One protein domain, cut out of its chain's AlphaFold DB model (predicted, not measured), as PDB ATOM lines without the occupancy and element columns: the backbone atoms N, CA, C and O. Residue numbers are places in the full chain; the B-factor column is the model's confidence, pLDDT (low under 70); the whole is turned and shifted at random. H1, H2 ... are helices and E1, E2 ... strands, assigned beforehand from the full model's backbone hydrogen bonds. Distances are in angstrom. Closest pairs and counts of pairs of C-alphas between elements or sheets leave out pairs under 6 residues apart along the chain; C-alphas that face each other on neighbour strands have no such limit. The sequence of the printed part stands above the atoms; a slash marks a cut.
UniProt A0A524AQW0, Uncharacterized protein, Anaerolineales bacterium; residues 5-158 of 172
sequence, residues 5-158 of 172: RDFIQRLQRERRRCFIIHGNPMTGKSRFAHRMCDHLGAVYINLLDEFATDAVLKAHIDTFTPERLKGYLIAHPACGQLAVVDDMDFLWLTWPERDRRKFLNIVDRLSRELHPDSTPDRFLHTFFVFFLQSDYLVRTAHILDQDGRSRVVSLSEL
ATOM      1  N   ARG A   5     -24.569  -4.149 -41.269       88.69
ATOM      2  CA  ARG A   5     -24.443  -5.543 -41.702       88.69
ATOM      3  C   ARG A   5     -24.536  -5.635 -43.214       88.69
ATOM      4  O   ARG A   5     -23.672  -6.266 -43.814       88.69
ATOM      5  N   ASP A   6     -25.517  -4.974 -43.819       89.00
ATOM      6  CA  ASP A   6     -25.665  -4.936 -45.277       89.00
ATOM      7  C   ASP A   6     -24.454  -4.262 -45.924       89.00
ATOM      8  O   ASP A   6     -23.916  -4.744 -46.925       89.00
ATOM      9  N   PHE A   7     -23.966  -3.178 -45.314       90.00
ATOM     10  CA  PHE A   7     -22.765  -2.491 -45.768       90.00
ATOM     11  C   PHE A   7     -21.534  -3.404 -45.725       90.00
ATOM     12  O   PHE A   7     -20.833  -3.535 -46.728       90.00
ATOM     13  N   ILE A   8     -21.301  -4.099 -44.611       89.19
ATOM     14  CA  ILE A   8     -20.190  -5.048 -44.467       89.19
ATOM     15  C   ILE A   8     -20.337  -6.220 -45.436       89.19
ATOM     16  O   ILE A   8     -19.368  -6.553 -46.109       89.19
ATOM     17  N   GLN A   9     -21.519  -6.831 -45.551       87.31
ATOM     18  CA  GLN A   9     -21.761  -7.956 -46.462       87.31
ATOM     19  C   GLN A   9     -21.483  -7.582 -47.915       87.31
ATOM     20  O   GLN A   9     -20.893  -8.363 -48.664       87.31
ATOM     21  N   ARG A  10     -21.872  -6.370 -48.312       87.12
ATOM     22  CA  ARG A  10     -21.575  -5.824 -49.633       87.12
ATOM     23  C   ARG A  10     -20.069  -5.717 -49.856       87.12
ATOM     24  O   ARG A  10     -19.567  -6.278 -50.823       87.12
ATOM     25  N   LEU A  11     -19.349  -5.107 -48.915       86.56
ATOM     26  CA  LEU A  11     -17.891  -4.972 -48.980       86.56
ATOM     27  C   LEU A  11     -17.147  -6.314 -48.815       86.56
ATOM     28  O   LEU A  11     -16.014  -6.446 -49.259       86.56
ATOM     29  N   GLN A  12     -17.754  -7.333 -48.198       80.12
ATOM     30  CA  GLN A  12     -17.168  -8.671 -48.041       80.12
ATOM     31  C   GLN A  12     -17.108  -9.463 -49.349       80.12
ATOM     32  O   GLN A  12     -16.268 -10.358 -49.468       80.12
ATOM     33  N   ARG A  13     -17.976  -9.156 -50.321       78.88
ATOM     34  CA  ARG A  13     -17.919  -9.745 -51.674       78.88
ATOM     35  C   ARG A  13     -16.666  -9.317 -52.426       78.88
ATOM     36  O   ARG A  13     -16.255  -9.959 -53.386       78.88
ATOM     37  N   GLU A  14     -16.047  -8.247 -51.962       76.19
ATOM     38  CA  GLU A  14     -14.797  -7.754 -52.479       76.19
ATOM     39  C   GLU A  14     -13.645  -8.518 -51.842       76.19
ATOM     40  O   GLU A  14     -13.694  -8.904 -50.668       76.19
ATOM     41  N   ARG A  15     -12.567  -8.709 -52.611       65.69
ATOM     42  CA  ARG A  15     -11.356  -9.348 -52.088       65.69
ATOM     43  C   ARG A  15     -10.851  -8.645 -50.837       65.69
ATOM     44  O   ARG A  15     -10.193  -9.293 -50.032       65.69
ATOM     45  N   ARG A  16     -11.118  -7.341 -50.686       66.81
ATOM     46  CA  ARG A  16     -10.541  -6.535 -49.617       66.81
ATOM     47  C   ARG A  16     -11.502  -5.524 -49.012       66.81
ATOM     48  O   ARG A  16     -12.437  -5.016 -49.630       66.81
ATOM     49  N   ARG A  17     -11.289  -5.323 -47.720       79.19
ATOM     50  CA  ARG A  17     -12.368  -5.172 -46.757       79.19
ATOM     51  C   ARG A  17     -11.977  -4.104 -45.745       79.19
ATOM     52  O   ARG A  17     -11.510  -4.390 -44.653       79.19
ATOM     53  N   CYS A  18     -12.075  -2.847 -46.158       89.25
ATOM     54  CA  CYS A  18     -11.770  -1.719 -45.292       89.25
ATOM     55  C   CYS A  18     -12.739  -0.564 -45.539       89.25
ATOM     56  O   CYS A  18     -13.108  -0.308 -46.689       89.25
ATOM     57  N   PHE A  19     -13.140   0.134 -44.479       93.81
ATOM     58  CA  PHE A  19     -13.866   1.402 -44.567       93.81
ATOM     59  C   PHE A  19     -13.647   2.258 -43.315       93.81
ATOM     60  O   PHE A  19     -13.106   1.790 -42.310       93.81
ATOM     61  N   ILE A  20     -14.061   3.519 -43.400       96.94
ATOM     62  CA  ILE A  20     -13.990   4.499 -42.318       96.94
ATOM     63  C   ILE A  20     -15.416   4.848 -41.886       96.94
ATOM     64  O   ILE A  20     -16.255   5.181 -42.724       96.94
ATOM     65  N   ILE A  21     -15.671   4.815 -40.581       97.25
ATOM     66  CA  ILE A  21     -16.814   5.477 -39.954       97.25
ATOM     67  C   ILE A  21     -16.301   6.755 -39.308       97.25
ATOM     68  O   ILE A  21     -15.352   6.724 -38.527       97.25
ATOM     69  N   HIS A  22     -16.943   7.882 -39.593       97.56
ATOM     70  CA  HIS A  22     -16.570   9.142 -38.969       97.56
ATOM     71  C   HIS A  22     -17.733   9.829 -38.266       97.56
ATOM     72  O   HIS A  22     -18.905   9.652 -38.591       97.56
ATOM     73  N   GLY A  23     -17.409  10.633 -37.261       96.12
ATOM     74  CA  GLY A  23     -18.395  11.365 -36.479       96.12
ATOM     75  C   GLY A  23     -17.742  12.459 -35.656       96.12
ATOM     76  O   GLY A  23     -16.565  12.369 -35.302       96.12
ATOM     77  N   ASN A  24     -18.499  13.505 -35.340       93.25
ATOM     78  CA  ASN A  24     -18.010  14.562 -34.456       93.25
ATOM     79  C   ASN A  24     -17.634  13.981 -33.067       93.25
ATOM     80  O   ASN A  24     -17.980  12.837 -32.739       93.25
ATOM     81  N   PRO A  25     -16.896  14.724 -32.230       89.62
ATOM     82  CA  PRO A  25     -16.691  14.334 -30.838       89.62
ATOM     83  C   PRO A  25     -18.022  14.040 -30.132       89.62
ATOM     84  O   PRO A  25     -19.043  14.654 -30.433       89.62
ATOM     85  N   MET A  26     -18.008  13.084 -29.199       87.19
ATOM     86  CA  MET A  26     -19.158  12.737 -28.348       87.19
ATOM     87  C   MET A  26     -20.432  12.269 -29.086       87.19
ATOM     88  O   MET A  26     -21.487  12.152 -28.472       87.19
ATOM     89  N   THR A  27     -20.357  11.901 -30.370       89.81
ATOM     90  CA  THR A  27     -21.511  11.346 -31.112       89.81
ATOM     91  C   THR A  27     -21.787   9.867 -30.820       89.81
ATOM     92  O   THR A  27     -22.672   9.275 -31.428       89.81
ATOM     93  N   GLY A  28     -21.024   9.246 -29.915       92.00
ATOM     94  CA  GLY A  28     -21.174   7.833 -29.565       92.00
ATOM     95  C   GLY A  28     -20.450   6.855 -30.496       92.00
ATOM     96  O   GLY A  28     -20.867   5.703 -30.562       92.00
ATOM     97  N   LYS A  29     -19.376   7.288 -31.179       94.75
ATOM     98  CA  LYS A  29     -18.511   6.428 -32.015       94.75
ATOM     99  C   LYS A  29     -18.106   5.141 -31.295       94.75
ATOM    100  O   LYS A  29     -18.483   4.071 -31.752       94.75
ATOM    101  N   SER A  30     -17.501   5.250 -30.115       94.94
ATOM    102  CA  SER A  30     -17.046   4.084 -29.347       94.94
ATOM    103  C   SER A  30     -18.186   3.191 -28.876       94.94
ATOM    104  O   SER A  30     -18.111   1.969 -28.947       94.94
ATOM    105  N   ARG A  31     -19.328   3.781 -28.495       94.88
ATOM    106  CA  ARG A  31     -20.537   3.000 -28.189       94.88
ATOM    107  C   ARG A  31     -20.998   2.188 -29.403       94.88
ATOM    108  O   ARG A  31     -21.406   1.040 -29.249       94.88
ATOM    109  N   PHE A  32     -20.953   2.778 -30.595       94.94
ATOM    110  CA  PHE A  32     -21.301   2.089 -31.832       94.94
ATOM    111  C   PHE A  32     -20.257   1.026 -32.204       94.94
ATOM    112  O   PHE A  32     -20.636  -0.088 -32.548       94.94
ATOM    113  N   ALA A  33     -18.965   1.320 -32.043       95.25
ATOM    114  CA  ALA A  33     -17.858   0.389 -32.246       95.25
ATOM    115  C   ALA A  33     -17.980  -0.862 -31.354       95.25
ATOM    116  O   ALA A  33     -17.926  -1.988 -31.853       95.25
ATOM    117  N   HIS A  34     -18.266  -0.688 -30.059       94.94
ATOM    118  CA  HIS A  34     -18.543  -1.800 -29.146       94.94
ATOM    119  C   HIS A  34     -19.759  -2.619 -29.583       94.94
ATOM    120  O   HIS A  34     -19.691  -3.845 -29.642       94.94
ATOM    121  N   ARG A  35     -20.858  -1.959 -29.972       93.19
ATOM    122  CA  ARG A  35     -22.044  -2.657 -30.493       93.19
ATOM    123  C   ARG A  35     -21.732  -3.436 -31.768       93.19
ATOM    124  O   ARG A  35     -22.224  -4.550 -31.921       93.19
ATOM    125  N   MET A  36     -20.913  -2.901 -32.672       93.00
ATOM    126  CA  MET A  36     -20.461  -3.643 -33.851       93.00
ATOM    127  C   MET A  36     -19.714  -4.915 -33.447       93.00
ATOM    128  O   MET A  36     -20.004  -5.977 -33.994       93.00
ATOM    129  N   CYS A  37     -18.815  -4.831 -32.466       93.31
ATOM    130  CA  CYS A  37     -18.089  -5.994 -31.956       93.31
ATOM    131  C   CYS A  37     -19.037  -7.041 -31.370       93.31
ATOM    132  O   CYS A  37     -18.996  -8.201 -31.783       93.31
ATOM    133  N   ASP A  38     -19.975  -6.617 -30.523       92.06
ATOM    134  CA  ASP A  38     -20.981  -7.498 -29.933       92.06
ATOM    135  C   ASP A  38     -21.845  -8.183 -31.000       92.06
ATOM    136  O   ASP A  38     -22.083  -9.388 -30.946       92.06
ATOM    137  N   HIS A  39     -22.350  -7.447 -31.990       89.25
ATOM    138  CA  HIS A  39     -23.314  -7.980 -32.964       89.25
ATOM    139  C   HIS A  39     -22.696  -8.763 -34.109       89.25
ATOM    140  O   HIS A  39     -23.362  -9.635 -34.670       89.25
ATOM    141  N   LEU A  40     -21.459  -8.443 -34.473       89.88
ATOM    142  CA  LEU A  40     -20.796  -8.994 -35.650       89.88
ATOM    143  C   LEU A  40     -19.659  -9.955 -35.290       89.88
ATOM    144  O   LEU A  40     -19.063 -10.533 -36.194       89.88
ATOM    145  N   GLY A  41     -19.367 -10.135 -33.997       89.81
ATOM    146  CA  GLY A  41     -18.226 -10.932 -33.543       89.81
ATOM    147  C   GLY A  41     -16.893 -10.322 -33.974       89.81
ATOM    148  O   GLY A  41     -15.955 -11.058 -34.262       89.81
ATOM    149  N   ALA A  42     -16.838  -8.991 -34.092       92.44
ATOM    150  CA  ALA A  42     -15.613  -8.290 -34.448       92.44
ATOM    151  C   ALA A  42     -14.672  -8.190 -33.244       92.44
ATOM    152  O   ALA A  42     -15.119  -8.093 -32.100       92.44
ATOM    153  N   VAL A  43     -13.369  -8.155 -33.514       94.94
ATOM    154  CA  VAL A  43     -12.356  -7.836 -32.509       94.94
ATOM    155  C   VAL A  43     -12.288  -6.324 -32.344       94.94
ATOM    156  O   VAL A  43     -12.118  -5.598 -33.323       94.94
ATOM    157  N   TYR A  44     -12.410  -5.861 -31.105       96.31
ATOM    158  CA  TYR A  44     -12.236  -4.457 -30.758       96.31
ATOM    159  C   TYR A  44     -10.755  -4.159 -30.514       96.31
ATOM    160  O   TYR A  44     -10.118  -4.848 -29.719       96.31
ATOM    161  N   ILE A  45     -10.226  -3.147 -31.193       96.38
ATOM    162  CA  ILE A  45      -8.860  -2.642 -31.060       96.38
ATOM    163  C   ILE A  45      -8.978  -1.201 -30.570       96.38
ATOM    164  O   ILE A  45      -9.371  -0.316 -31.337       96.38
ATOM    165  N   ASN A  46      -8.662  -0.972 -29.296       96.06
ATOM    166  CA  ASN A  46      -8.541   0.377 -28.753       96.06
ATOM    167  C   ASN A  46      -7.089   0.829 -28.899       96.06
ATOM    168  O   ASN A  46      -6.247   0.503 -28.058       96.06
ATOM    169  N   LEU A  47      -6.793   1.588 -29.958       95.50
ATOM    170  CA  LEU A  47      -5.418   2.012 -30.215       95.50
ATOM    171  C   LEU A  47      -4.872   2.917 -29.112       95.50
ATOM    172  O   LEU A  47      -3.672   2.888 -28.848       95.50
ATOM    173  N   LEU A  48      -5.717   3.718 -28.463       94.50
ATOM    174  CA  LEU A  48      -5.258   4.583 -27.383       94.50
ATOM    175  C   LEU A  48      -4.837   3.759 -26.161       94.50
ATOM    176  O   LEU A  48      -3.762   4.002 -25.612       94.50
ATOM    177  N   ASP A  49      -5.634   2.762 -25.772       94.56
ATOM    178  CA  ASP A  49      -5.310   1.876 -24.645       94.56
ATOM    179  C   ASP A  49      -4.072   1.009 -24.936       94.56
ATOM    180  O   ASP A  49      -3.211   0.832 -24.069       94.56
ATOM    181  N   GLU A  50      -3.928   0.508 -26.164       94.25
ATOM    182  CA  GLU A  50      -2.745  -0.250 -26.597       94.25
ATOM    183  C   GLU A  50      -1.473   0.608 -26.533       94.25
ATOM    184  O   GLU A  50      -0.457   0.185 -25.981       94.25
ATOM    185  N   PHE A  51      -1.531   1.859 -27.000       93.62
ATOM    186  CA  PHE A  51      -0.409   2.796 -26.872       93.62
ATOM    187  C   PHE A  51      -0.148   3.214 -25.424       93.62
ATOM    188  O   PHE A  51       0.996   3.482 -25.060       93.62
ATOM    189  N   ALA A  52      -1.179   3.299 -24.584       91.75
ATOM    190  CA  ALA A  52      -1.023   3.665 -23.180       91.75
ATOM    191  C   ALA A  52      -0.328   2.565 -22.360       91.75
ATOM    192  O   ALA A  52       0.364   2.881 -21.387       91.75
ATOM    193  N   THR A  53      -0.510   1.299 -22.749       92.12
ATOM    194  CA  THR A  53      -0.018   0.113 -22.030       92.12
ATOM    195  C   THR A  53       1.320  -0.418 -22.550       92.12
ATOM    196  O   THR A  53       2.048  -1.057 -21.791       92.12
ATOM    197  N   ASP A  54       1.699  -0.102 -23.791       90.50
ATOM    198  CA  ASP A  54       2.994  -0.459 -24.375       90.50
ATOM    199  C   ASP A  54       3.983   0.722 -24.316       90.50
ATOM    200  O   ASP A  54       3.836   1.745 -24.991       90.50
ATOM    201  N   ALA A  55       5.043   0.570 -23.516       85.12
ATOM    202  CA  ALA A  55       6.061   1.604 -23.330       85.12
ATOM    203  C   ALA A  55       6.816   1.968 -24.623       85.12
ATOM    204  O   ALA A  55       7.236   3.116 -24.786       85.12
ATOM    205  N   VAL A  56       6.984   1.018 -25.549       87.06
ATOM    206  CA  VAL A  56       7.655   1.239 -26.834       87.06
ATOM    207  C   VAL A  56       6.748   2.033 -27.764       87.06
ATOM    208  O   VAL A  56       7.210   3.018 -28.345       87.06
ATOM    209  N   LEU A  57       5.469   1.665 -27.887       87.00
ATOM    210  CA  LEU A  57       4.504   2.423 -28.696       87.00
ATOM    211  C   LEU A  57       4.354   3.852 -28.173       87.00
ATOM    212  O   LEU A  57       4.443   4.809 -28.946       87.00
ATOM    213  N   LYS A  58       4.233   4.002 -26.850       86.75
ATOM    214  CA  LYS A  58       4.138   5.300 -26.179       86.75
ATOM    215  C   LYS A  58       5.327   6.208 -26.482       86.75
ATOM    216  O   LYS A  58       5.134   7.383 -26.783       86.75
ATOM    217  N   ALA A  59       6.548   5.672 -26.439       86.88
ATOM    218  CA  ALA A  59       7.771   6.436 -26.695       86.88
ATOM    219  C   ALA A  59       7.907   6.914 -28.151       86.88
ATOM    220  O   ALA A  59       8.681   7.828 -28.425       86.88
ATOM    221  N   HIS A  60       7.172   6.309 -29.088       87.81
ATOM    222  CA  HIS A  60       7.284   6.594 -30.518       87.81
ATOM    223  C   HIS A  60       6.043   7.258 -31.112       87.81
ATOM    224  O   HIS A  60       5.988   7.387 -32.335       87.81
ATOM    225  N   ILE A  61       5.088   7.706 -30.291       88.44
ATOM    226  CA  ILE A  61       3.815   8.297 -30.729       88.44
ATOM    227  C   ILE A  61       4.004   9.411 -31.774       88.44
ATOM    228  O   ILE A  61       3.370   9.379 -32.827       88.44
ATOM    229  N   ASP A  62       4.979  10.300 -31.563       86.62
ATOM    230  CA  ASP A  62       5.283  11.435 -32.452       86.62
ATOM    231  C   ASP A  62       5.913  11.020 -33.791       86.62
ATOM    232  O   ASP A  62       5.936  11.782 -34.755       86.62
ATOM    233  N   THR A  63       6.433   9.795 -33.870       90.06
ATOM    234  CA  THR A  63       7.085   9.238 -35.067       90.06
ATOM    235  C   THR A  63       6.319   8.053 -35.651       90.06
ATOM    236  O   THR A  63       6.793   7.390 -36.579       90.06
ATOM    237  N   PHE A  64       5.149   7.729 -35.100       94.69
ATOM    238  CA  PHE A  64       4.379   6.567 -35.504       94.69
ATOM    239  C   PHE A  64       3.617   6.878 -36.789       94.69
ATOM    240  O   PHE A  64       2.582   7.521 -36.747       94.69
ATOM    241  N   THR A  65       4.139   6.468 -37.947       95.25
ATOM    242  CA  THR A  65       3.570   6.823 -39.260       95.25
ATOM    243  C   THR A  65       2.400   5.911 -39.673       95.25
ATOM    244  O   THR A  65       2.238   4.821 -39.118       95.25
ATOM    245  N   PRO A  66       1.612   6.279 -40.702       95.50
ATOM    246  CA  PRO A  66       0.594   5.399 -41.283       95.50
ATOM    247  C   PRO A  66       1.126   4.029 -41.735       95.50
ATOM    248  O   PRO A  66       0.434   3.019 -41.625       95.50
ATOM    249  N   GLU A  67       2.363   3.959 -42.227       92.62
ATOM    250  CA  GLU A  67       3.010   2.698 -42.604       92.62
ATOM    251  C   GLU A  67       3.310   1.832 -41.381       92.62
ATOM    252  O   GLU A  67       3.123   0.614 -41.436       92.62
ATOM    253  N   ARG A  68       3.722   2.449 -40.264       93.25
ATOM    254  CA  ARG A  68       3.884   1.746 -38.985       93.25
ATOM    255  C   ARG A  68       2.543   1.249 -38.460       93.25
ATOM    256  O   ARG A  68       2.484   0.101 -38.033       93.25
ATOM    257  N   LEU A  69       1.467   2.033 -38.587       94.06
ATOM    258  CA  LEU A  69       0.112   1.572 -38.261       94.06
ATOM    259  C   LEU A  69      -0.278   0.354 -39.104       94.06
ATOM    260  O   LEU A  69      -0.754  -0.641 -38.572       94.06
ATOM    261  N   LYS A  70      -0.037   0.394 -40.418       90.44
ATOM    262  CA  LYS A  70      -0.298  -0.756 -41.291       90.44
ATOM    263  C   LYS A  70       0.478  -1.993 -40.827       90.44
ATOM    264  O   LYS A  70      -0.111  -3.063 -40.720       90.44
ATOM    265  N   GLY A  71       1.776  -1.855 -40.553       88.44
ATOM    266  CA  GLY A  71       2.612  -2.949 -40.048       88.44
ATOM    267  C   GLY A  71       2.122  -3.496 -38.705       88.44
ATOM    268  O   GLY A  71       2.033  -4.709 -38.533       88.44
ATOM    269  N   TYR A  72       1.729  -2.603 -37.799       91.75
ATOM    270  CA  TYR A  72       1.144  -2.940 -36.507       91.75
ATOM    271  C   TYR A  72      -0.127  -3.783 -36.664       91.75
ATOM    272  O   TYR A  72      -0.214  -4.877 -36.117       91.75
ATOM    273  N   LEU A  73      -1.070  -3.340 -37.499       90.19
ATOM    274  CA  LEU A  73      -2.326  -4.053 -37.748       90.19
ATOM    275  C   LEU A  73      -2.123  -5.402 -38.456       90.19
ATOM    276  O   LEU A  73      -2.883  -6.335 -38.210       90.19
ATOM    277  N   ILE A  74      -1.097  -5.532 -39.308       85.50
ATOM    278  CA  ILE A  74      -0.711  -6.819 -39.920       85.50
ATOM    279  C   ILE A  74      -0.257  -7.818 -38.851       85.50
ATOM    280  O   ILE A  74      -0.604  -8.995 -38.933       85.50
ATOM    281  N   ALA A  75       0.534  -7.357 -37.880       87.00
ATOM    282  CA  ALA A  75       1.076  -8.186 -36.807       87.00
ATOM    283  C   ALA A  75       0.079  -8.425 -35.661       87.00
ATOM    284  O   ALA A  75       0.289  -9.326 -34.847       87.00
ATOM    285  N   HIS A  76      -0.995  -7.637 -35.589       90.19
ATOM    286  CA  HIS A  76      -1.972  -7.707 -34.512       90.19
ATOM    287  C   HIS A  76      -2.706  -9.066 -34.495       90.19
ATOM    288  O   HIS A  76      -3.101  -9.555 -35.557       90.19
ATOM    289  N   PRO A  77      -2.980  -9.673 -33.323       86.81
ATOM    290  CA  PRO A  77      -3.684 -10.960 -33.229       86.81
ATOM    291  C   PRO A  77      -5.074 -10.997 -33.888       86.81
ATOM    292  O   PRO A  77      -5.551 -12.066 -34.259       86.81
ATOM    293  N   ALA A  78      -5.713  -9.836 -34.059       82.00
ATOM    294  CA  ALA A  78      -6.993  -9.687 -34.762       82.00
ATOM    295  C   ALA A  78      -6.901  -9.886 -36.291       82.00
ATOM    296  O   ALA A  78      -7.926  -9.959 -36.976       82.00
ATOM    297  N   CYS A  79      -5.687  -9.938 -36.843       79.69
ATOM    298  CA  CYS A  79      -5.441 -10.127 -38.265       79.69
ATOM    299  C   CYS A  79      -6.025 -11.472 -38.742       79.69
ATOM    300  O   CYS A  79      -5.728 -12.539 -38.202       79.69
ATOM    301  N   GLY A  80      -6.874 -11.411 -39.765       79.12
ATOM    302  CA  GLY A  80      -7.657 -12.515 -40.323       79.12
ATOM    303  C   GLY A  80      -9.145 -12.479 -39.958       79.12
ATOM    304  O   GLY A  80      -9.887 -13.358 -40.389       79.12
ATOM    305  N   GLN A  81      -9.593 -11.489 -39.179       86.56
ATOM    306  CA  GLN A  81     -10.979 -11.359 -38.709       86.56
ATOM    307  C   GLN A  81     -11.585  -9.995 -39.081       86.56
ATOM    308  O   GLN A  81     -10.941  -9.161 -39.716       86.56
ATOM    309  N   LEU A  82     -12.843  -9.759 -38.703       91.38
ATOM    310  CA  LEU A  82     -13.404  -8.407 -38.678       91.38
ATOM    311  C   LEU A  82     -12.847  -7.684 -37.447       91.38
ATOM    312  O   LEU A  82     -13.047  -8.142 -36.328       91.38
ATOM    313  N   ALA A  83     -12.149  -6.575 -37.659       93.81
ATOM    314  CA  ALA A  83     -11.502  -5.776 -36.633       93.81
ATOM    315  C   ALA A  83     -12.034  -4.339 -36.673       93.81
ATOM    316  O   ALA A  83     -12.035  -3.686 -37.720       93.81
ATOM    317  N   VAL A  84     -12.478  -3.849 -35.521       96.00
ATOM    318  CA  VAL A  84     -12.893  -2.464 -35.315       96.00
ATOM    319  C   VAL A  84     -11.756  -1.732 -34.622       96.00
ATOM    320  O   VAL A  84     -11.395  -2.077 -33.505       96.00
ATOM    321  N   VAL A  85     -11.197  -0.739 -35.304       97.00
ATOM    322  CA  VAL A  85     -10.109   0.109 -34.821       97.00
ATOM    323  C   VAL A  85     -10.714   1.427 -34.354       97.00
ATOM    324  O   VAL A  85     -11.167   2.224 -35.181       97.00
ATOM    325  N   ASP A  86     -10.745   1.636 -33.042       97.06
ATOM    326  CA  ASP A  86     -11.283   2.840 -32.407       97.06
ATOM    327  C   ASP A  86     -10.180   3.669 -31.733       97.06
ATOM    328  O   ASP A  86      -9.028   3.237 -31.621       97.06
ATOM    329  N   ASP A  87     -10.536   4.890 -31.339       95.06
ATOM    330  CA  ASP A  87      -9.671   5.848 -30.644       95.06
ATOM    331  C   ASP A  87      -8.341   6.137 -31.370       95.06
ATOM    332  O   ASP A  87      -7.346   6.518 -30.762       95.06
ATOM    333  N   MET A  88      -8.313   6.041 -32.704       95.12
ATOM    334  CA  MET A  88      -7.126   6.374 -33.510       95.12
ATOM    335  C   MET A  88      -6.924   7.889 -33.723       95.12
ATOM    336  O   MET A  88      -5.977   8.309 -34.395       95.12
ATOM    337  N   ASP A  89      -7.817   8.713 -33.165       94.25
ATOM    338  CA  ASP A  89      -7.829  10.171 -33.315       94.25
ATOM    339  C   ASP A  89      -6.515  10.818 -32.856       94.25
ATOM    340  O   ASP A  89      -6.075  11.798 -33.454       94.25
ATOM    341  N   PHE A  90      -5.848  10.274 -31.831       93.69
ATOM    342  CA  PHE A  90      -4.575  10.827 -31.361       93.69
ATOM    343  C   PHE A  90      -3.476  10.716 -32.428       93.69
ATOM    344  O   PHE A  90      -2.763  11.687 -32.663       93.69
ATOM    345  N   LEU A  91      -3.380   9.579 -33.135       95.56
ATOM    346  CA  LEU A  91      -2.444   9.419 -34.252       95.56
ATOM    347  C   LEU A  91      -2.805  10.373 -35.384       95.56
ATOM    348  O   LEU A  91      -1.939  11.056 -35.926       95.56
ATOM    349  N   TRP A  92      -4.098  10.450 -35.709       96.06
ATOM    350  CA  TRP A  92      -4.599  11.346 -36.743       96.06
ATOM    351  C   TRP A  92      -4.208  12.802 -36.469       96.06
ATOM    352  O   TRP A  92      -3.705  13.485 -37.363       96.06
ATOM    353  N   LEU A  93      -4.382  13.272 -35.232       93.88
ATOM    354  CA  LEU A  93      -4.046  14.634 -34.820       93.88
ATOM    355  C   LEU A  93      -2.538  14.905 -34.863       93.88
ATOM    356  O   LEU A  93      -2.148  15.981 -35.319       93.88
ATOM    357  N   THR A  94      -1.707  13.935 -34.480       93.31
ATOM    358  CA  THR A  94      -0.238  14.046 -34.525       93.31
ATOM    359  C   THR A  94       0.312  14.010 -35.952       93.31
ATOM    360  O   THR A  94       1.357  14.598 -36.238       93.31
ATOM    361  N   TRP A  95      -0.382  13.361 -36.888       96.44
ATOM    362  CA  TRP A  95       0.075  13.295 -38.270       96.44
ATOM    363  C   TRP A  95      -0.023  14.641 -38.990       96.44
ATOM    364  O   TRP A  95      -1.096  15.256 -39.006       96.44
ATOM    365  N   PRO A  96       1.043  15.070 -39.693       95.75
ATOM    366  CA  PRO A  96       0.922  16.149 -40.661       95.75
ATOM    367  C   PRO A  96      -0.001  15.719 -41.809       95.75
ATOM    368  O   PRO A  96      -0.175  14.529 -42.086       95.75
ATOM    369  N   GLU A  97      -0.549  16.686 -42.547       96.06
ATOM    370  CA  GLU A  97      -1.498  16.426 -43.639       96.06
ATOM    371  C   GLU A  97      -0.994  15.376 -44.645       96.06
ATOM    372  O   GLU A  97      -1.761  14.512 -45.074       96.06
ATOM    373  N   ARG A  98       0.302  15.402 -44.990       96.69
ATOM    374  CA  ARG A  98       0.906  14.412 -45.897       96.69
ATOM    375  C   ARG A  98       0.682  12.976 -45.413       96.69
ATOM    376  O   ARG A  98       0.425  12.097 -46.226       96.69
ATOM    377  N   ASP A  99       0.764  12.743 -44.107       97.00
ATOM    378  CA  ASP A  99       0.665  11.415 -43.514       97.00
ATOM    379  C   ASP A  99      -0.811  11.032 -43.324       97.00
ATOM    380  O   ASP A  99      -1.193   9.912 -43.650       97.00
ATOM    381  N   ARG A 100      -1.694  11.986 -43.000       97.62
ATOM    382  CA  ARG A 100      -3.156  11.775 -43.070       97.62
ATOM    383  C   ARG A 100      -3.608  11.332 -44.465       97.62
ATOM    384  O   ARG A 100      -4.340  10.355 -44.606       97.62
ATOM    385  N   ARG A 101      -3.113  11.988 -45.523       96.69
ATOM    386  CA  ARG A 101      -3.384  11.592 -46.918       96.69
ATOM    387  C   ARG A 101      -2.802  10.221 -47.257       96.69
ATOM    388  O   ARG A 101      -3.465   9.439 -47.930       96.69
ATOM    389  N   LYS A 102      -1.596   9.895 -46.777       96.06
ATOM    390  CA  LYS A 102      -1.031   8.544 -46.933       96.06
ATOM    391  C   LYS A 102      -1.888   7.484 -46.252       96.06
ATOM    392  O   LYS A 102      -2.110   6.445 -46.860       96.06
ATOM    393  N   PHE A 103      -2.403   7.737 -45.049       96.31
ATOM    394  CA  PHE A 103      -3.338   6.826 -44.389       96.31
ATOM    395  C   PHE A 103      -4.588   6.589 -45.242       96.31
ATOM    396  O   PHE A 103      -4.927   5.440 -45.511       96.31
ATOM    397  N   LEU A 104      -5.225   7.652 -45.746       95.81
ATOM    398  CA  LEU A 104      -6.389   7.520 -46.631       95.81
ATOM    399  C   LEU A 104      -6.049   6.730 -47.906       95.81
ATOM    400  O   LEU A 104      -6.820   5.866 -48.314       95.81
ATOM    401  N   ASN A 105      -4.865   6.944 -48.486       92.06
ATOM    402  CA  ASN A 105      -4.375   6.153 -49.616       92.06
ATOM    403  C   ASN A 105      -4.113   4.687 -49.243       92.06
ATOM    404  O   ASN A 105      -4.302   3.806 -50.076       92.06
ATOM    405  N   ILE A 106      -3.657   4.401 -48.020       89.94
ATOM    406  CA  ILE A 106      -3.519   3.029 -47.522       89.94
ATOM    407  C   ILE A 106      -4.903   2.393 -47.449       89.94
ATOM    408  O   ILE A 106      -5.080   1.332 -48.033       89.94
ATOM    409  N   VAL A 107      -5.885   3.045 -46.822       90.44
ATOM    410  CA  VAL A 107      -7.276   2.565 -46.757       90.44
ATOM    411  C   VAL A 107      -7.838   2.306 -48.161       90.44
ATOM    412  O   VAL A 107      -8.402   1.242 -48.408       90.44
ATOM    413  N   ASP A 108      -7.609   3.221 -49.100       88.50
ATOM    414  CA  ASP A 108      -8.074   3.111 -50.484       88.50
ATOM    415  C   ASP A 108      -7.374   2.007 -51.290       88.50
ATOM    416  O   ASP A 108      -7.992   1.237 -52.027       88.50
ATOM    417  N   ARG A 109      -6.063   1.841 -51.118       81.38
ATOM    418  CA  ARG A 109      -5.338   0.724 -51.736       81.38
ATOM    419  C   ARG A 109      -5.754  -0.599 -51.124       81.38
ATOM    420  O   ARG A 109      -5.916  -1.575 -51.857       81.38
ATOM    421  N   LEU A 110      -5.966  -0.634 -49.809       75.81
ATOM    422  CA  LEU A 110      -6.543  -1.785 -49.128       75.81
ATOM    423  C   LEU A 110      -7.934  -2.091 -49.670       75.81
ATOM    424  O   LEU A 110      -8.245  -3.264 -49.756       75.81
ATOM    425  N   SER A 111      -8.729  -1.125 -50.139       64.81
ATOM    426  CA  SER A 111      -9.977  -1.433 -50.846       64.81
ATOM    427  C   SER A 111      -9.796  -1.851 -52.309       64.81
ATOM    428  O   SER A 111     -10.562  -2.690 -52.772       64.81
ATOM    429  N   ARG A 112      -8.775  -1.356 -53.031       62.56
ATOM    430  CA  ARG A 112      -8.645  -1.538 -54.499       62.56
ATOM    431  C   ARG A 112      -7.684  -2.629 -55.015       62.56
ATOM    432  O   ARG A 112      -8.133  -3.488 -55.761       62.56
ATOM    433  N   GLU A 113      -6.410  -2.685 -54.603       54.16
ATOM    434  CA  GLU A 113      -5.431  -3.647 -55.176       54.16
ATOM    435  C   GLU A 113      -4.459  -4.353 -54.219       54.16
ATOM    436  O   GLU A 113      -3.717  -3.684 -53.499       54.16
ATOM    437  N   LEU A 114      -4.403  -5.696 -54.216       51.38
ATOM    438  CA  LEU A 114      -3.202  -6.413 -53.766       51.38
ATOM    439  C   LEU A 114      -2.978  -7.669 -54.604       51.38
ATOM    440  O   LEU A 114      -3.883  -8.487 -54.773       51.38
ATOM    441  N   HIS A 115      -1.734  -7.783 -55.062       49.34
ATOM    442  CA  HIS A 115      -1.131  -9.004 -55.568       49.34
ATOM    443  C   HIS A 115      -0.996 -10.022 -54.419       49.34
ATOM    444  O   HIS A 115      -0.490  -9.649 -53.354       49.34
ATOM    445  N   PRO A 116      -1.406 -11.288 -54.618       53.81
ATOM    446  CA  PRO A 116      -1.269 -12.348 -53.617       53.81
ATOM    447  C   PRO A 116       0.185 -12.577 -53.167       53.81
ATOM    448  O   PRO A 116       0.418 -13.003 -52.043       53.81
ATOM    449  N   ASP A 117       1.164 -12.234 -54.009       56.88
ATOM    450  CA  ASP A 117       2.566 -12.628 -53.825       56.88
ATOM    451  C   ASP A 117       3.361 -11.765 -52.826       56.88
ATOM    452  O   ASP A 117       4.515 -12.066 -52.532       56.88
ATOM    453  N   SER A 118       2.796 -10.667 -52.310       57.16
ATOM    454  CA  SER A 118       3.550  -9.691 -51.490       57.16
ATOM    455  C   SER A 118       2.901  -9.342 -50.152       57.16
ATOM    456  O   SER A 118       3.417  -8.499 -49.418       57.16
ATOM    457  N   THR A 119       1.748  -9.932 -49.830       60.97
ATOM    458  CA  THR A 119       1.005  -9.634 -48.599       60.97
ATOM    459  C   THR A 119       0.695 -10.921 -47.848       60.97
ATOM    460  O   THR A 119       0.205 -11.856 -48.475       60.97
ATOM    461  N   PRO A 120       0.916 -10.980 -46.520       64.38
ATOM    462  CA  PRO A 120       0.523 -12.138 -45.729       64.38
ATOM    463  C   PRO A 120      -0.960 -12.461 -45.923       64.38
ATOM    464  O   PRO A 120      -1.812 -11.583 -45.784       64.38
ATOM    465  N   ASP A 121      -1.262 -13.730 -46.184       65.12
ATOM    466  CA  ASP A 121      -2.611 -14.234 -46.471       65.12
ATOM    467  C   ASP A 121      -3.652 -13.788 -45.422       65.12
ATOM    468  O   ASP A 121      -4.718 -13.266 -45.743       65.12
ATOM    469  N   ARG A 122      -3.283 -13.828 -44.134       66.38
ATOM    470  CA  ARG A 122      -4.142 -13.371 -43.024       66.38
ATOM    471  C   ARG A 122      -4.566 -11.907 -43.147       66.38
ATOM    472  O   ARG A 122      -5.703 -11.562 -42.833       66.38
ATOM    473  N   PHE A 123      -3.682 -11.048 -43.646       70.31
ATOM    474  CA  PHE A 123      -3.992  -9.634 -43.811       70.31
ATOM    475  C   PHE A 123      -4.950  -9.394 -44.983       70.31
ATOM    476  O   PHE A 123      -5.821  -8.534 -44.885       70.31
ATOM    477  N   LEU A 124      -4.869 -10.202 -46.046       66.81
ATOM    478  CA  LEU A 124      -5.852 -10.185 -47.138       66.81
ATOM    479  C   LEU A 124      -7.255 -10.578 -46.652       66.81
ATOM    480  O   LEU A 124      -8.249 -10.083 -47.178       66.81
ATOM    481  N   HIS A 125      -7.334 -11.421 -45.622       72.81
ATOM    482  CA  HIS A 125      -8.592 -11.863 -45.022       72.81
ATOM    483  C   HIS A 125      -9.127 -10.952 -43.908       72.81
ATOM    484  O   HIS A 125     -10.255 -11.155 -43.454       72.81
ATOM    485  N   THR A 126      -8.371  -9.934 -43.486       81.44
ATOM    486  CA  THR A 126      -8.807  -9.034 -42.410       81.44
ATOM    487  C   THR A 126      -9.783  -7.988 -42.936       81.44
ATOM    488  O   THR A 126      -9.541  -7.364 -43.971       81.44
ATOM    489  N   PHE A 127     -10.882  -7.770 -42.211       89.62
ATOM    490  CA  PHE A 127     -11.806  -6.673 -42.463       89.62
ATOM    491  C   PHE A 127     -11.556  -5.572 -41.427       89.62
ATOM    492  O   PHE A 127     -11.938  -5.748 -40.279       89.62
ATOM    493  N   PHE A 128     -10.989  -4.425 -41.811       92.06
ATOM    494  CA  PHE A 128     -10.809  -3.288 -40.896       92.06
ATOM    495  C   PHE A 128     -11.938  -2.258 -40.988       92.06
ATOM    496  O   PHE A 128     -12.351  -1.847 -42.074       92.06
ATOM    497  N   VAL A 129     -12.401  -1.795 -39.832       95.25
ATOM    498  CA  VAL A 129     -13.309  -0.655 -39.699       95.25
ATOM    499  C   VAL A 129     -12.626   0.394 -38.842       95.25
ATOM    500  O   VAL A 129     -12.396   0.153 -37.662       95.25
ATOM    501  N   PHE A 130     -12.302   1.542 -39.425       96.94
ATOM    502  CA  PHE A 130     -11.632   2.629 -38.712       96.94
ATOM    503  C   PHE A 130     -12.638   3.666 -38.232       96.94
ATOM    504  O   PHE A 130     -13.426   4.166 -39.036       96.94
ATOM    505  N   PHE A 131     -12.589   4.026 -36.954       97.44
ATOM    506  CA  PHE A 131     -13.364   5.130 -36.400       97.44
ATOM    507  C   PHE A 131     -12.507   6.386 -36.287       97.44
ATOM    508  O   PHE A 131     -11.450   6.373 -35.667       97.44
ATOM    509  N   LEU A 132     -12.980   7.481 -36.882       96.75
ATOM    510  CA  LEU A 132     -12.281   8.765 -36.881       96.75
ATOM    511  C   LEU A 132     -13.209   9.924 -36.526       96.75
ATOM    512  O   LEU A 132     -14.424   9.905 -36.757       96.75
ATOM    513  N   GLN A 133     -12.637  10.990 -35.988       95.50
ATOM    514  CA  GLN A 133     -13.296  12.279 -35.948       95.50
ATOM    515  C   GLN A 133     -13.476  12.843 -37.351       95.50
ATOM    516  O   GLN A 133     -12.620  12.743 -38.226       95.50
ATOM    517  N   SER A 134     -14.634  13.459 -37.558       95.31
ATOM    518  CA  SER A 134     -14.914  14.162 -38.799       95.31
ATOM    519  C   SER A 134     -14.011  15.388 -38.943       95.31
ATOM    520  O   SER A 134     -14.145  16.335 -38.170       95.31
ATOM    521  N   ASP A 135     -13.206  15.436 -39.998       95.25
ATOM    522  CA  ASP A 135     -12.549  16.659 -40.464       95.25
ATOM    523  C   ASP A 135     -12.707  16.835 -41.984       95.25
ATOM    524  O   ASP A 135     -13.396  16.054 -42.648       95.25
ATOM    525  N   TYR A 136     -12.111  17.893 -42.535       95.25
ATOM    526  CA  TYR A 136     -12.179  18.173 -43.969       95.25
ATOM    527  C   TYR A 136     -11.597  17.037 -44.826       95.25
ATOM    528  O   TYR A 136     -12.210  16.663 -45.824       95.25
ATOM    529  N   LEU A 137     -10.455  16.461 -44.441       96.75
ATOM    530  CA  LEU A 137      -9.803  15.398 -45.210       96.75
ATOM    531  C   LEU A 137     -10.629  14.115 -45.190       96.75
ATOM    532  O   LEU A 137     -10.805  13.508 -46.240       96.75
ATOM    533  N   VAL A 138     -11.169  13.726 -44.032       96.38
ATOM    534  CA  VAL A 138     -12.027  12.538 -43.918       96.38
ATOM    535  C   VAL A 138     -13.304  12.727 -44.736       96.38
ATOM    536  O   VAL A 138     -13.644  11.869 -45.542       96.38
ATOM    537  N   ARG A 139     -13.985  13.872 -44.606       95.19
ATOM    538  CA  ARG A 139     -15.251  14.143 -45.314       95.19
ATOM    539  C   ARG A 139     -15.103  14.241 -46.833       95.19
ATOM    540  O   ARG A 139     -16.070  14.001 -47.545       95.19
ATOM    541  N   THR A 140     -13.932  14.638 -47.324       94.88
ATOM    542  CA  THR A 140     -13.654  14.780 -48.764       94.88
ATOM    543  C   THR A 140     -12.876  13.599 -49.344       94.88
ATOM    544  O   THR A 140     -12.560  13.592 -50.535       94.88
ATOM    545  N   ALA A 141     -12.571  12.586 -48.528       94.94
ATOM    546  CA  ALA A 141     -11.842  11.407 -48.959       94.94
ATOM    547  C   ALA A 141     -12.657  10.612 -49.986       94.94
ATOM    548  O   ALA A 141     -13.704  10.038 -49.685       94.94
ATOM    549  N   HIS A 142     -12.141  10.534 -51.210       92.56
ATOM    550  CA  HIS A 142     -12.777   9.816 -52.307       92.56
ATOM    551  C   HIS A 142     -12.322   8.348 -52.351       92.56
ATOM    552  O   HIS A 142     -11.617   7.904 -53.263       92.56
ATOM    553  N   ILE A 143     -12.706   7.604 -51.311       92.69
ATOM    554  CA  ILE A 143     -12.438   6.169 -51.176       92.69
ATOM    555  C   ILE A 143     -13.692   5.425 -51.602       92.69
ATOM    556  O   ILE A 143     -14.722   5.504 -50.932       92.69
ATOM    557  N   LEU A 144     -13.600   4.709 -52.717       90.75
ATOM    558  CA  LEU A 144     -14.748   4.060 -53.343       90.75
ATOM    559  C   LEU A 144     -14.582   2.545 -53.383       90.75
ATOM    560  O   LEU A 144     -13.467   2.028 -53.496       90.75
ATOM    561  N   ASP A 145     -15.701   1.841 -53.311       87.31
ATOM    562  CA  ASP A 145     -15.793   0.432 -53.680       87.31
ATOM    563  C   ASP A 145     -15.915   0.208 -55.195       87.31
ATOM    564  O   ASP A 145     -15.886   1.145 -55.993       87.31
ATOM    565  N   GLN A 146     -16.015  -1.067 -55.576       83.06
ATOM    566  CA  GLN A 146     -16.142  -1.521 -56.963       83.06
ATOM    567  C   GLN A 146     -17.394  -0.989 -57.673       83.06
ATOM    568  O   GLN A 146     -17.379  -0.862 -58.895       83.06
ATOM    569  N   ASP A 147     -18.443  -0.636 -56.924       86.12
ATOM    570  CA  ASP A 147     -19.686  -0.070 -57.456       86.12
ATOM    571  C   ASP A 147     -19.649   1.472 -57.498       86.12
ATOM    572  O   ASP A 147     -20.661   2.117 -57.788       86.12
ATOM    573  N   GLY A 148     -18.508   2.086 -57.163       88.12
ATOM    574  CA  GLY A 148     -18.343   3.536 -57.109       88.12
ATOM    575  C   GLY A 148     -18.989   4.202 -55.889       88.12
ATOM    576  O   GLY A 148     -19.166   5.421 -55.891       88.12
ATOM    577  N   ARG A 149     -19.361   3.448 -54.845       90.12
ATOM    578  CA  ARG A 149     -19.970   3.999 -53.620       90.12
ATOM    579  C   ARG A 149     -18.913   4.280 -52.555       90.12
ATOM    580  O   ARG A 149     -17.864   3.641 -52.512       90.12
ATOM    581  N   SER A 150     -19.200   5.250 -51.688       92.69
ATOM    582  CA  SER A 150     -18.269   5.676 -50.638       92.69
ATOM    583  C   SER A 150     -18.003   4.572 -49.611       92.69
ATOM    584  O   SER A 150     -18.921   3.915 -49.116       92.69
ATOM    585  N   ARG A 151     -16.729   4.430 -49.240       93.38
ATOM    586  CA  ARG A 151     -16.232   3.664 -48.085       93.38
ATOM    587  C   ARG A 151     -15.918   4.560 -46.888       93.38
ATOM    588  O   ARG A 151     -15.307   4.117 -45.922       93.38
ATOM    589  N   VAL A 152     -16.298   5.826 -46.953       95.75
ATOM    590  CA  VAL A 152     -16.233   6.760 -45.833       95.75
ATOM    591  C   VAL A 152     -17.662   7.140 -45.497       95.75
ATOM    592  O   VAL A 152     -18.357   7.729 -46.325       95.75
ATOM    593  N   VAL A 153     -18.119   6.715 -44.321       95.38
ATOM    594  CA  VAL A 153     -19.526   6.782 -43.919       95.38
ATOM    595  C   VAL A 153     -19.649   7.605 -42.645       95.38
ATOM    596  O   VAL A 153     -18.922   7.380 -41.674       95.38
ATOM    597  N   SER A 154     -20.589   8.546 -42.621       95.44
ATOM    598  CA  SER A 154     -20.913   9.260 -41.388       95.44
ATOM    599  C   SER A 154     -21.665   8.333 -40.435       95.44
ATOM    600  O   SER A 154     -22.609   7.655 -40.833       95.44
ATOM    601  N   LEU A 155     -21.337   8.363 -39.144       94.88
ATOM    602  CA  LEU A 155     -22.082   7.629 -38.118       94.88
ATOM    603  C   LEU A 155     -23.583   7.968 -38.147       94.88
ATOM    604  O   LEU A 155     -24.413   7.101 -37.909       94.88
ATOM    605  N   SER A 156     -23.940   9.212 -38.488       91.94
ATOM    606  CA  SER A 156     -25.338   9.653 -38.604       91.94
ATOM    607  C   SER A 156     -26.107   9.001 -39.758       91.94
ATOM    608  O   SER A 156     -27.330   9.096 -39.814       91.94
ATOM    609  N   GLU A 157     -25.406   8.400 -40.716       91.06
ATOM    610  CA  GLU A 157     -26.013   7.699 -41.846       91.06
ATOM    611  C   GLU A 157     -26.311   6.237 -41.515       91.06
ATOM    612  O   GLU A 157     -27.079   5.610 -42.242       91.06
ATOM    613  N   LEU A 158     -25.754   5.700 -40.429       90.31
ATOM    614  CA  LEU A 158     -25.933   4.315 -40.009       90.31
ATOM    615  C   LEU A 158     -27.126   4.180 -39.060       90.31
ATOM    616  O   LEU A 158     -27.384   5.053 -38.231       90.31
TER     617      LEU A 158
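What this domain is: This is residues 5 to 158 of the 172 residues of an uncharacterized protein of Anaerolineales bacterium (UniProt A0A524AQW0). A twisted sheet of five parallel strands makes the core, with helices over both of its faces: H1 and H2 on one face, H6 and the long H7 on the other, three layers in all. H5 packs on H7, while H3 and H4 run out from the end of strand E2 into an arm of which residues 52 to 57 stick out. The printed part has 154 residues with nine named helices and five named strands, in the order H1 E1 H2 E2 H3 H4 H5 E3 H6 H7 H8 E4 H9 E5; across the sheet the order is E2 E3 E4 E1 E5, and the class is mixed, helices and strands. The whole is compact, with a radius of gyration of the C-alphas of 14.6 A, and rounded, with spans of 40 by 39 by 32 A.

Where its parts are: H1 is residues 5 to 12, from C-alpha 5 at (-24.443, -5.543, -41.702). Strand E1, residues 17 to 23, is 20.4 A long, and H2, residues 29 to 40, is 16.0 A long. E2, residues 43 to 46, is followed at once by H3, residues 47 to 53, and then by H4, residues 55 to 59. H5, residues 66 to 75, measures 14.3 A, and E3, residues 82 to 86, measures 13.1 A. H6 is residues 89 to 94; H7, the longest helix, is residues 97 to 112 and spans 22.2 A from C-alpha 97 at (-1.498, 16.426, -43.639). H8 is residues 121 to 124, E4 is residues 127 to 133 with 20.1 A, H9 is residues 136 to 140, and E5 is residues 152 to 154, ending at C-alpha 154 at (-20.913, 9.260, -41.388).

How they stand to each other: In the sheet E2 and E5 are the edge strands, and from edge to edge the strands' lines turn by 78 degrees. E4 and E1 are parallel at 19 degrees, with N 21 and O 130 2.8 A apart, within hydrogen-bond range. E3 and E4 are parallel at 16 degrees, with N 85 and O 129 at 2.8 A. E2 and E3 are parallel at 17 degrees, with N 45 and O 84 at 2.8 A; E1 and E5 are parallel at 34 degrees, with N 22 and O 153 at 2.9 A. E2, H3 H4 H5, E3 and E3, H6 H7 H8, E4 are strand-helix-strand units, two parallel neighbour strands with helices between. E1, H2, E2 and E4, H9, E5 are split units, with other strands between the two, and both crossovers are right-handed. H2 is on the sheet at a height of 8.6 A, over E3 and along the strands; the closest C-alphas of H2 and E3 are those of Ala 33 and Val 84, 6.5 A apart. H1 is on the same face as H2, at a height of 9.1 A. H7 is on the opposite face, over E1, at a height of 10.7 A, with the C-alphas of Cys 18 and Ser 111 closest at 5.8 A. H5 touches H7, which touches it with residues 99 to 106 alone; the two run the same way at a steep tilt of 44 degrees, and their closest C-alphas, those of Pro 66 and Phe 103, are 5.2 A apart. H3 only grazes the sheet with residues 47 to 52, and H9 only grazes it with residues 138 to 140. H3 and H4 only just touch, with 3 pairs of C-alphas within 8 A, and only at the corner. H8 is close to but not clearly touching H5, with the C-alphas of Ile 74 and Phe 123 at 5.8 A. Every O i to N i+4 pair is within hydrogen-bond range in H1, H2, H3, H4, H5, H6, H7 and H9; H8 is too short for such a pair.

The domain as a whole: The two C-alphas farthest apart, those of Ala 55 and Asp 147, are 42.8 A from each other. The printed part has no cut, and the link from H9 to E5, 11 residues, is long. The mean pLDDT of the printed part is 88.3; residues 15 to 16, 111 to 122 and 124 are under 70.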